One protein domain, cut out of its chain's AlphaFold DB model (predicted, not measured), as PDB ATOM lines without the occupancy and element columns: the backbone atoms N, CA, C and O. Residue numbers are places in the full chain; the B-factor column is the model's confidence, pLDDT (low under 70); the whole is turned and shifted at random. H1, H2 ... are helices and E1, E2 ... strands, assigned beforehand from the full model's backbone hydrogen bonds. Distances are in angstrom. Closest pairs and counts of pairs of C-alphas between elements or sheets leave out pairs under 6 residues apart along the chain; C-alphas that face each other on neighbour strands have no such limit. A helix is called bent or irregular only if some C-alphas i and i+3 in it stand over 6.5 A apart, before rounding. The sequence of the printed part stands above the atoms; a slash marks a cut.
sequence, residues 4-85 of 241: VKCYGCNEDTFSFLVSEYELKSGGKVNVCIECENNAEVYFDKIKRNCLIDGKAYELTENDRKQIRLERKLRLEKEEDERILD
ATOM      1  N   VAL A   4     125.485  81.454  67.954       89.19
ATOM      2  CA  VAL A   4     124.411  82.405  68.212       89.19
ATOM      3  C   VAL A   4     125.009  83.683  68.771       89.19
ATOM      4  O   VAL A   4     125.983  83.661  69.519       89.19
ATOM      5  N   LYS A   5     124.396  84.812  68.430       93.25
ATOM      6  CA  LYS A   5     124.874  86.121  68.856       93.25
ATOM      7  C   LYS A   5     124.344  86.476  70.240       93.25
ATOM      8  O   LYS A   5     123.133  86.429  70.468       93.25
ATOM      9  N   CYS A   6     125.231  86.865  71.151       91.06
ATOM     10  CA  CYS A   6     124.850  87.332  72.480       91.06
ATOM     11  C   CYS A   6     124.283  88.759  72.422       91.06
ATOM     12  O   CYS A   6     124.925  89.676  71.919       91.06
ATOM     13  N   TYR A   7     123.111  88.990  73.009       92.38
ATOM     14  CA  TYR A   7     122.497  90.318  73.121       92.38
ATOM     15  C   TYR A   7     123.264  91.272  74.059       92.38
ATOM     16  O   TYR A   7     123.243  92.496  73.894       92.38
ATOM     17  N   GLY A   8     123.967  90.715  75.051       86.06
ATOM     18  CA  GLY A   8     124.764  91.467  76.019       86.06
ATOM     19  C   GLY A   8     126.022  92.087  75.404       86.06
ATOM     20  O   GLY A   8     126.181  93.308  75.463       86.06
ATOM     21  N   CYS A   9     126.880  91.280  74.775       86.75
ATOM     22  CA  CYS A   9     128.173  91.716  74.228       86.75
ATOM     23  C   CYS A   9     128.223  91.829  72.695       86.75
ATOM     24  O   CYS A   9     129.171  92.401  72.174       86.75
ATOM     25  N   ASN A  10     127.200  91.364  71.966       91.75
ATOM     26  CA  ASN A  10     127.179  91.263  70.496       91.75
ATOM     27  C   ASN A  10     128.244  90.335  69.887       91.75
ATOM     28  O   ASN A  10     128.451  90.391  68.675       91.75
ATOM     29  N   GLU A  11     128.880  89.480  70.683       90.81
ATOM     30  CA  GLU A  11     129.820  88.471  70.194       90.81
ATOM     31  C   GLU A  11     129.099  87.168  69.837       90.81
ATOM     32  O   GLU A  11     128.038  86.850  70.395       90.81
ATOM     33  N   ASP A  12     129.673  86.427  68.892       90.50
ATOM     34  CA  ASP A  12     129.213  85.090  68.534       90.50
ATOM     35  C   ASP A  12     129.686  84.089  69.593       90.50
ATOM     36  O   ASP A  12     130.837  84.089  70.025       90.50
ATOM     37  N   THR A  13     128.771  83.243  70.052       85.69
ATOM     38  CA  THR A  13     129.032  82.239  71.081       85.69
ATOM     39  C   THR A  13     128.313  80.940  70.748       85.69
ATOM     40  O   THR A  13     127.451  80.884  69.870       85.69
ATOM     41  N   PHE A  14     128.648  79.861  71.442       84.19
ATOM     42  CA  PHE A  14     127.998  78.583  71.199       84.19
ATOM     43  C   PHE A  14     126.620  78.519  71.854       84.19
ATOM     44  O   PHE A  14     126.441  78.919  73.002       84.19
ATOM     45  N   SER A  15     125.651  77.923  71.157       81.00
ATOM     46  CA  SER A  15     124.257  77.839  71.613       81.00
ATOM     47  C   SER A  15     124.044  77.134  72.961       81.00
ATOM     48  O   SER A  15     122.986  77.286  73.555       81.00
ATOM     49  N   PHE A  16     125.007  76.345  73.446       81.94
ATOM     50  CA  PHE A  16     124.934  75.688  74.759       81.94
ATOM     51  C   PHE A  16     125.488  76.551  75.910       81.94
ATOM     52  O   PHE A  16     125.396  76.143  77.064       81.94
ATOM     53  N   LEU A  17     126.073  77.716  75.606       80.00
ATOM     54  CA  LEU A  17     126.631  78.676  76.571       80.00
ATOM     55  C   LEU A  17     125.730  79.904  76.778       80.00
ATOM     56  O   LEU A  17     126.167  80.901  77.362       80.00
ATOM     57  N   VAL A  18     124.495  79.857  76.271       83.00
ATOM     58  CA  VAL A  18     123.541  80.965  76.349       83.00
ATOM     59  C   VAL A  18     122.245  80.557  77.029       83.00
ATOM     60  O   VAL A  18     121.770  79.433  76.870       83.00
ATOM     61  N   SER A  19     121.643  81.524  77.707       85.00
ATOM     62  CA  SER A  19     120.256  81.474  78.155       85.00
ATOM     63  C   SER A  19     119.378  82.280  77.200       85.00
ATOM     64  O   SER A  19     119.774  83.349  76.723       85.00
ATOM     65  N   GLU A  20     118.173  81.785  76.924       91.38
ATOM     66  CA  GLU A  20     117.169  82.515  76.147       91.38
ATOM     67  C   GLU A  20     116.312  83.386  77.078       91.38
ATOM     68  O   GLU A  20     115.773  82.909  78.075       91.38
ATOM     69  N   TYR A  21     116.157  84.660  76.726       86.31
ATOM     70  CA  TYR A  21     115.315  85.628  77.422       86.31
ATOM     71  C   TYR A  21     114.229  86.168  76.497       86.31
ATOM     72  O   TYR A  21     114.466  86.421  75.317       86.31
ATOM     73  N   GLU A  22     113.054  86.442  77.057       91.69
ATOM     74  CA  GLU A  22     112.019  87.219  76.375       91.69
ATOM     75  C   GLU A  22     112.230  88.714  76.618       91.69
ATOM     76  O   GLU A  22     112.506  89.144  77.738       91.69
ATOM     77  N   LEU A  23     112.086  89.532  75.579       91.31
ATOM     78  CA  LEU A  23     112.127  90.986  75.701       91.31
ATOM     79  C   LEU A  23     110.776  91.524  76.178       91.31
ATOM     80  O   LEU A  23     109.720  91.085  75.725       91.31
ATOM     81  N   LYS A  24     110.798  92.578  76.999       90.88
ATOM     82  CA  LYS A  24     109.593  93.327  77.397       90.88
ATOM     83  C   LYS A  24     108.851  93.927  76.197       90.88
ATOM     84  O   LYS A  24     107.636  94.072  76.239       90.88
ATOM     85  N   SER A  25     109.577  94.272  75.130       90.62
ATOM     86  CA  SER A  25     109.022  94.755  73.856       90.62
ATOM     87  C   SER A  25     108.473  93.640  72.956       90.62
ATOM     88  O   SER A  25     107.969  93.932  71.875       90.62
ATOM     89  N   GLY A  26     108.599  92.377  73.372       88.44
ATOM     90  CA  GLY A  26     108.341  91.204  72.547       88.44
ATOM     91  C   GLY A  26     109.578  90.746  71.769       88.44
ATOM     92  O   GLY A  26     110.452  91.543  71.424       88.44
ATOM     93  N   GLY A  27     109.640  89.440  71.504       90.81
ATOM     94  CA  GLY A  27     110.785  88.770  70.883       90.81
ATOM     95  C   GLY A  27     111.663  88.032  71.893       90.81
ATOM     96  O   GLY A  27     111.519  88.200  73.103       90.81
ATOM     97  N   LYS A  28     112.562  87.194  71.376       92.50
ATOM     98  CA  LYS A  28     113.488  86.372  72.161       92.50
ATOM     99  C   LYS A  28     114.926  86.717  71.809       92.50
ATOM    100  O   LYS A  28     115.227  86.995  70.647       92.50
ATOM    101  N   VAL A  29     115.797  86.714  72.809       91.62
ATOM    102  CA  VAL A  29     117.226  87.004  72.671       91.62
ATOM    103  C   VAL A  29     118.054  85.981  73.432       91.62
ATOM    104  O   VAL A  29     117.626  85.480  74.465       91.62
ATOM    105  N   ASN A  30     119.259  85.709  72.941       90.50
ATOM    106  CA  ASN A  30     120.224  84.849  73.618       90.50
ATOM    107  C   ASN A  30     121.222  85.703  74.396       90.50
ATOM    108  O   ASN A  30     121.711  86.711  73.880       90.50
ATOM    109  N   VAL A  31     121.554  85.304  75.618       80.06
ATOM    110  CA  VAL A  31     122.543  85.985  76.459       80.06
ATOM    111  C   VAL A  31     123.567  84.969  76.944       80.06
ATOM    112  O   VAL A  31     123.194  83.930  77.474       80.06
ATOM    113  N   CYS A  32     124.855  85.250  76.741       81.12
ATOM    114  CA  CYS A  32     125.924  84.372  77.204       81.12
ATOM    115  C   CYS A  32     126.103  84.444  78.721       81.12
ATOM    116  O   CYS A  32     125.864  85.483  79.343       81.12
ATOM    117  N   ILE A  33     126.614  83.354  79.289       75.38
ATOM    118  CA  ILE A  33     126.882  83.227  80.724       75.38
ATOM    119  C   ILE A  33     127.778  84.350  81.277       75.38
ATOM    120  O   ILE A  33     127.596  84.793  82.408       75.38
ATOM    121  N   GLU A  34     128.718  84.866  80.484       74.31
ATOM    122  CA  GLU A  34     129.590  85.970  80.906       74.31
ATOM    123  C   GLU A  34     128.805  87.272  81.098       74.31
ATOM    124  O   GLU A  34     129.011  87.990  82.075       74.31
ATOM    125  N   CYS A  35     127.852  87.556  80.206       73.56
ATOM    126  CA  CYS A  35     126.983  88.727  80.304       73.56
ATOM    127  C   CYS A  35     125.960  88.609  81.442       73.56
ATOM    128  O   CYS A  35     125.578  89.629  82.011       73.56
ATOM    129  N   GLU A  36     125.521  87.395  81.788       71.50
ATOM    130  CA  GLU A  36     124.658  87.158  82.953       71.50
ATOM    131  C   GLU A  36     125.388  87.390  84.278       71.50
ATOM    132  O   GLU A  36     124.785  87.869  85.237       71.50
ATOM    133  N   ASN A  37     126.685  87.078  84.326       69.50
ATOM    134  CA  ASN A  37     127.516  87.205  85.525       69.50
ATOM    135  C   ASN A  37     128.247  88.554  85.635       69.50
ATOM    136  O   ASN A  37     128.958  88.791  86.609       69.50
ATOM    137  N   ASN A  38     128.071  89.453  84.667       73.50
ATOM    138  CA  ASN A  38     128.574  90.821  84.722       73.50
ATOM    139  C   ASN A  38     127.446  91.751  85.179       73.50
ATOM    140  O   ASN A  38     126.449  91.889  84.470       73.50
ATOM    141  N   ALA A  39     127.563  92.399  86.341       68.69
ATOM    142  CA  ALA A  39     126.434  93.143  86.894       68.69
ATOM    143  C   ALA A  39     126.128  94.432  86.111       68.69
ATOM    144  O   ALA A  39     124.956  94.801  86.003       68.69
ATOM    145  N   GLU A  40     127.124  95.087  85.499       74.69
ATOM    146  CA  GLU A  40     126.898  96.184  84.546       74.69
ATOM    147  C   GLU A  40     125.967  95.719  83.419       74.69
ATOM    148  O   GLU A  40     124.920  96.328  83.193       74.69
ATOM    149  N   VAL A  41     126.303  94.622  82.737       78.44
ATOM    150  CA  VAL A  41     125.512  94.103  81.611       78.44
ATOM    151  C   VAL A  41     124.169  93.549  82.086       78.44
ATOM    152  O   VAL A  41     123.130  93.845  81.482       78.44
ATOM    153  N   TYR A  42     124.158  92.806  83.191       79.69
ATOM    154  CA  TYR A  42     122.953  92.220  83.757       79.69
ATOM    155  C   TYR A  42     121.934  93.295  84.117       79.69
ATOM    156  O   TYR A  42     120.788  93.240  83.676       79.69
ATOM    157  N   PHE A  43     122.326  94.330  84.857       79.31
ATOM    158  CA  PHE A  43     121.384  95.379  85.227       79.31
ATOM    159  C   PHE A  43     121.065  96.312  84.048       79.31
ATOM    160  O   PHE A  43     119.892  96.596  83.795       79.31
ATOM    161  N   ASP A  44     122.063  96.780  83.293       82.19
ATOM    162  CA  ASP A  44     121.867  97.823  82.272       82.19
ATOM    163  C   ASP A  44     121.178  97.297  80.998       82.19
ATOM    164  O   ASP A  44     120.440  98.050  80.353       82.19
ATOM    165  N   LYS A  45     121.356  96.010  80.656       86.00
ATOM    166  CA  LYS A  45     120.746  95.381  79.471       86.00
ATOM    167  C   LYS A  45     119.706  94.313  79.795       86.00
ATOM    168  O   LYS A  45     118.620  94.390  79.219       86.00
ATOM    169  N   ILE A  46     120.003  93.351  80.674       81.00
ATOM    170  CA  ILE A  46     119.119  92.193  80.912       81.00
ATOM    171  C   ILE A  46     117.915  92.611  81.759       81.00
ATOM    172  O   ILE A  46     116.802  92.671  81.250       81.00
ATOM    173  N   LYS A  47     118.108  93.013  83.019       82.88
ATOM    174  CA  LYS A  47     117.024  93.444  83.922       82.88
ATOM    175  C   LYS A  47     116.211  94.605  83.349       82.88
ATOM    176  O   LYS A  47     114.995  94.674  83.538       82.88
ATOM    177  N   ARG A  48     116.866  95.521  82.626       87.44
ATOM    178  CA  ARG A  48     116.191  96.654  81.985       87.44
ATOM    179  C   ARG A  48     115.224  96.209  80.885       87.44
ATOM    180  O   ARG A  48     114.090  96.686  80.884       87.44
ATOM    181  N   ASN A  49     115.646  95.327  79.978       89.75
ATOM    182  CA  ASN A  49     114.929  95.079  78.721       89.75
ATOM    183  C   ASN A  49     114.264  93.702  78.633       89.75
ATOM    184  O   ASN A  49     113.332  93.539  77.848       89.75
ATOM    185  N   CYS A  50     114.713  92.730  79.421       84.31
ATOM    186  CA  CYS A  50     114.220  91.361  79.411       84.31
ATOM    187  C   CYS A  50     113.194  91.114  80.525       84.31
ATOM    188  O   CYS A  50     113.147  91.813  81.543       84.31
ATOM    189  N   LEU A  51     112.375  90.090  80.322       76.50
ATOM    190  CA  LEU A  51     111.575  89.448  81.350       76.50
ATOM    191  C   LEU A  51     112.455  88.433  82.078       76.50
ATOM    192  O   LEU A  51     113.091  87.593  81.448       76.50
ATOM    193  N   ILE A  52     112.482  88.510  83.405       82.06
ATOM    194  CA  ILE A  52     113.175  87.542  84.259       82.06
ATOM    195  C   ILE A  52     112.089  86.648  84.840       82.06
ATOM    196  O   ILE A  52     111.177  87.147  85.503       82.06
ATOM    197  N   ASP A  53     112.128  85.357  84.518       77.19
ATOM    198  CA  ASP A  53     111.087  84.388  84.886       77.19
ATOM    199  C   ASP A  53     109.671  84.844  84.479       77.19
ATOM    200  O   ASP A  53     108.705  84.742  85.238       77.19
ATOM    201  N   GLY A  54     109.555  85.435  83.283       75.75
ATOM    202  CA  GLY A  54     108.296  85.967  82.747       75.75
ATOM    203  C   GLY A  54     107.811  87.265  83.407       75.75
ATOM    204  O   GLY A  54     106.718  87.740  83.098       75.75
ATOM    205  N   LYS A  55     108.597  87.870  84.307       79.12
ATOM    206  CA  LYS A  55     108.238  89.105  85.017       79.12
ATOM    207  C   LYS A  55     109.093  90.286  84.581       79.12
ATOM    208  O   LYS A  55     110.308  90.188  84.411       79.12
ATOM    209  N   ALA A  56     108.446  91.442  84.457       86.56
ATOM    210  CA  ALA A  56     109.131  92.706  84.245       86.56
ATOM    211  C   ALA A  56     109.627  93.261  85.587       86.56
ATOM    212  O   ALA A  56     108.832  93.558  86.478       86.56
ATOM    213  N   TYR A  57     110.941  93.425  85.712       81.06
ATOM    214  CA  TYR A  57     111.561  94.096  86.852       81.06
ATOM    215  C   TYR A  57     112.010  95.503  86.468       81.06
ATOM    216  O   TYR A  57     112.570  95.712  85.391       81.06
ATOM    217  N   GLU A  58     111.789  96.460  87.364       85.38
ATOM    218  CA  GLU A  58     112.306  97.820  87.229       85.38
ATOM    219  C   GLU A  58     113.706  97.949  87.833       85.38
ATOM    220  O   GLU A  58     114.091  97.214  88.748       85.38
ATOM    221  N   LEU A  59     114.473  98.916  87.324       85.12
ATOM    222  CA  LEU A  59     115.763  99.266  87.906       85.12
ATOM    223  C   LEU A  59     115.570 100.076  89.182       85.12
ATOM    224  O   LEU A  59     115.079 101.206  89.154       85.12
ATOM    225  N   THR A  60     116.045  99.519  90.287       81.81
ATOM    226  CA  THR A  60     116.121 100.199  91.575       81.81
ATOM    227  C   THR A  60     117.277 101.195  91.599       81.81
ATOM    228  O   THR A  60     118.187 101.177  90.765       81.81
ATOM    229  N   GLU A  61     117.274 102.078  92.592       84.00
ATOM    230  CA  GLU A  61     118.374 103.017  92.792       84.00
ATOM    231  C   GLU A  61     119.690 102.319  93.175       84.00
ATOM    232  O   GLU A  61     120.764 102.768  92.771       84.00
ATOM    233  N   ASN A  62     119.617 101.175  93.865       77.69
ATOM    234  CA  ASN A  62     120.789 100.347  94.155       77.69
ATOM    235  C   ASN A  62     121.380  99.730  92.880       77.69
ATOM    236  O   ASN A  62     122.594  99.797  92.700       77.69
ATOM    237  N   ASP A  63     120.549  99.238  91.955       72.12
ATOM    238  CA  ASP A  63     121.035  98.723  90.663       72.12
ATOM    239  C   ASP A  63     121.779  99.821  89.889       72.12
ATOM    240  O   ASP A  63     122.860  99.603  89.348       72.12
ATOM    241  N   ARG A  64     121.240 101.048  89.888       80.81
ATOM    242  CA  ARG A  64     121.879 102.202  89.232       80.81
ATOM    243  C   ARG A  64     123.226 102.559  89.861       80.81
ATOM    244  O   ARG A  64     124.134 102.963  89.136       80.81
ATOM    245  N   LYS A  65     123.370 102.431  91.185       75.56
ATOM    246  CA  LYS A  65     124.659 102.618  91.875       75.56
ATOM    247  C   LYS A  65     125.659 101.535  91.472       75.56
ATOM    248  O   LYS A  65     126.795 101.878  91.157       75.56
ATOM    249  N   GLN A  66     125.222 100.280  91.408       72.06
ATOM    250  CA  GLN A  66     126.076  99.158  91.025       72.06
ATOM    251  C   GLN A  66     126.561  99.275  89.575       72.06
ATOM    252  O   GLN A  66     127.758  99.167  89.329       72.06
ATOM    253  N   ILE A  67     125.672  99.631  88.637       73.06
ATOM    254  CA  ILE A  67     126.037  99.910  87.235       73.06
ATOM    255  C   ILE A  67     127.128 100.984  87.160       73.06
ATOM    256  O   ILE A  67     128.103 100.831  86.432       73.06
ATOM    257  N   ARG A  68     126.978 102.089  87.905       78.69
ATOM    258  CA  ARG A  68     127.974 103.175  87.908       78.69
ATOM    259  C   ARG A  68     129.324 102.712  88.449       78.69
ATOM    260  O   ARG A  68     130.345 103.117  87.903       78.69
ATOM    261  N   LEU A  69     129.322 101.904  89.509       74.19
ATOM    262  CA  LEU A  69     130.540 101.372  90.111       74.19
ATOM    263  C   LEU A  69     131.265 100.425  89.153       74.19
ATOM    264  O   LEU A  69     132.445 100.625  88.890       74.19
ATOM    265  N   GLU A  70     130.566  99.442  88.588       71.75
ATOM    266  CA  GLU A  70     131.183  98.468  87.682       71.75
ATOM    267  C   GLU A  70     131.627  99.095  86.366       71.75
ATOM    268  O   GLU A  70     132.735  98.818  85.916       71.75
ATOM    269  N   ARG A  71     130.850 100.034  85.809       78.25
ATOM    270  CA  ARG A  71     131.283 100.808  84.638       78.25
ATOM    271  C   ARG A  71     132.552 101.603  84.933       78.25
ATOM    272  O   ARG A  71     133.438 101.660  84.089       78.25
ATOM    273  N   LYS A  72     132.655 102.211  86.121       76.19
ATOM    274  CA  LYS A  72     133.868 102.916  86.548       76.19
ATOM    275  C   LYS A  72     135.056 101.952  86.645       76.19
ATOM    276  O   LYS A  72     136.098 102.254  86.083       76.19
ATOM    277  N   LEU A  73     134.886 100.796  87.287       66.44
ATOM    278  CA  LEU A  73     135.938  99.781  87.419       66.44
ATOM    279  C   LEU A  73     136.379  99.212  86.064       66.44
ATOM    280  O   LEU A  73     137.571  99.043  85.838       66.44
ATOM    281  N   ARG A  74     135.440  98.953  85.145       76.69
ATOM    282  CA  ARG A  74     135.750  98.498  83.786       76.69
ATOM    283  C   ARG A  74     136.523  99.555  83.009       76.69
ATOM    284  O   ARG A  74     137.551  99.223  82.444       76.69
ATOM    285  N   LEU A  75     136.073 100.810  83.019       74.06
ATOM    286  CA  LEU A  75     136.791 101.904  82.357       74.06
ATOM    287  C   LEU A  75     138.179 102.128  82.973       74.06
ATOM    288  O   LEU A  75     139.122 102.404  82.246       74.06
ATOM    289  N   GLU A  76     138.324 101.980  84.292       65.31
ATOM    290  CA  GLU A  76     139.632 102.012  84.955       65.31
ATOM    291  C   GLU A  76     140.528 100.859  84.499       65.31
ATOM    292  O   GLU A  76     141.707 101.087  84.253       65.31
ATOM    293  N   LYS A  77     139.970  99.654  84.354       59.81
ATOM    294  CA  LYS A  77     140.692  98.477  83.869       59.81
ATOM    295  C   LYS A  77     141.084  98.612  82.397       59.81
ATOM    296  O   LYS A  77     142.217  98.318  82.064       59.81
ATOM    297  N   GLU A  78     140.181  99.077  81.538       62.44
ATOM    298  CA  GLU A  78     140.443  99.339  80.115       62.44
ATOM    299  C   GLU A  78     141.495 100.441  79.941       62.44
ATOM    300  O   GLU A  78     142.360 100.348  79.076       62.44
ATOM    301  N   GLU A  79     141.453 101.479  80.781       56.97
ATOM    302  CA  GLU A  79     142.475 102.525  80.817       56.97
ATOM    303  C   GLU A  79     143.829 101.967  81.265       56.97
ATOM    304  O   GLU A  79     144.847 102.287  80.655       56.97
ATOM    305  N   ASP A  80     143.851 101.112  82.290       49.31
ATOM    306  CA  ASP A  80     145.068 100.428  82.731       49.31
ATOM    307  C   ASP A  80     145.600  99.499  81.625       49.31
ATOM    308  O   ASP A  80     146.781  99.552  81.301       49.31
ATOM    309  N   GLU A  81     144.736  98.723  80.967       51.44
ATOM    310  CA  GLU A  81     145.081  97.854  79.831       51.44
ATOM    311  C   GLU A  81     145.624  98.650  78.631       51.44
ATOM    312  O   GLU A  81     146.556  98.199  77.967       51.44
ATOM    313  N   ARG A  82     145.084  99.848  78.367       52.56
ATOM    314  CA  ARG A  82     145.554 100.754  77.308       52.56
ATOM    315  C   ARG A  82     146.907 101.384  77.638       52.56
ATOM    316  O   ARG A  82     147.731 101.544  76.745       52.56
ATOM    317  N   ILE A  83     147.126 101.772  78.896       49.69
ATOM    318  CA  ILE A  83     148.400 102.348  79.357       49.69
ATOM    319  C   ILE A  83     149.519 101.292  79.340       49.69
ATOM    320  O   ILE A  83     150.677 101.652  79.130       49.69
ATOM    321  N   LEU A  84     149.187 100.014  79.556       44.06
ATOM    322  CA  LEU A  84     150.143  98.948  79.882       44.06
ATOM    323  C   LEU A  84     150.447  97.951  78.742       44.06
ATOM    324  O   LEU A  84     150.914  96.857  79.042       44.06
ATOM    325  N   ASP A  85     150.186  98.300  77.471       42.81
ATOM    326  CA  ASP A  85     150.405  97.493  76.242       42.81
ATOM    327  C   ASP A  85     150.546  95.972  76.485       42.81
ATOM    328  O   ASP A  85     151.608  95.354  76.344       42.81
TER     329      ASP A  85
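This is residues 4 to 85 of the 241 residues of an uncharacterized protein of Virgibacillus sp. SK37 (UniProt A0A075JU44). A small body of a three-stranded sheet with helix H2 over it leads into one long helix, H3, which packs on H2 with its residues 63 to 71 and sticks out of the body with residues 75 to 83. Before the sheet, residues 4 to 13 fold back on themselves, residues 4 to 5 pairing with residues 12 to 13 of E1. The printed part has 82 residues, with three named helices and four named strands in the order E1, E2, E3, H1, H2, E4, H3; the sheet runs E3, E2, E4, antiparallel throughout, and the class is mixed, helices and strands. The whole is only just compact, close to loose, with a radius of gyration of the C-alphas of 14.1 A, and it is flat, spanning 42 by 33 by 17 A.

E1 is residues 12 to 14, with C-alpha 12 at (129.213, 85.090, 68.534). E2, residues 18 to 23, is 15.2 A long, and E3, residues 28 to 32, is 13.6 A long. H1 is residues 33 to 36. H2, residues 39 to 49, is 14.2 A long and only just irregular: C-alphas 44 and 47 are 6.7 A apart. E4 is residues 50 to 52. H3, residues 61 to 83, is 32.9 A long, from C-alpha 61 at (118.374, 103.017, 92.792) to C-alpha 83 at (148.400, 102.348, 79.357).

E2 and E3 form an antiparallel hairpin, with N 21 and O 29 at 2.8 A and N 31 and O 19 at 2.9 A, within hydrogen-bond range. E4 is the antiparallel neighbour of E2, with N 51 and O 22 at 2.8 A. The pairing is staggered: E2 pairs with E3 over residues 18 to 22 and with E4 over residues 22 to 23. E1 pairs with no named strand. E3, H1, H2 and E4 make a split strand-helix-strand unit, two strands of one sheet that are not neighbours, with helices between them along the chain and E2 between them in the sheet, and its crossover is right-handed. H1 only grazes the sheet. H1 and H2 touch only at the corner by their link, with the C-alphas of Glu 36 and Tyr 42 closest at 5.4 A. H2 is on the sheet at a height over the sheet of 9.0 A, only just over E4, where 3 of its C-alphas fall. H2 and H3 touch, opposite ways at a steep tilt of 50 degrees; their closest C-alphas, of Glu 40 and Ile 67, are 4.7 A apart. H3 is not on the sheet. Every O i to N i+4 pair of H3 is within hydrogen-bond range, against 5 of 7 in H2, and H1 is too short for such a pair.

The C-alphas farthest apart, of Gly 54 and Asp 85, are 44.1 A apart. Residues 75 to 85 stand free, and the body without them spans 32 by 27 by 15 A. The printed part has no cut and no long link. The mean pLDDT of the printed part is 78.5; residues 37, 39, 73 and 76 to 85 are under 70.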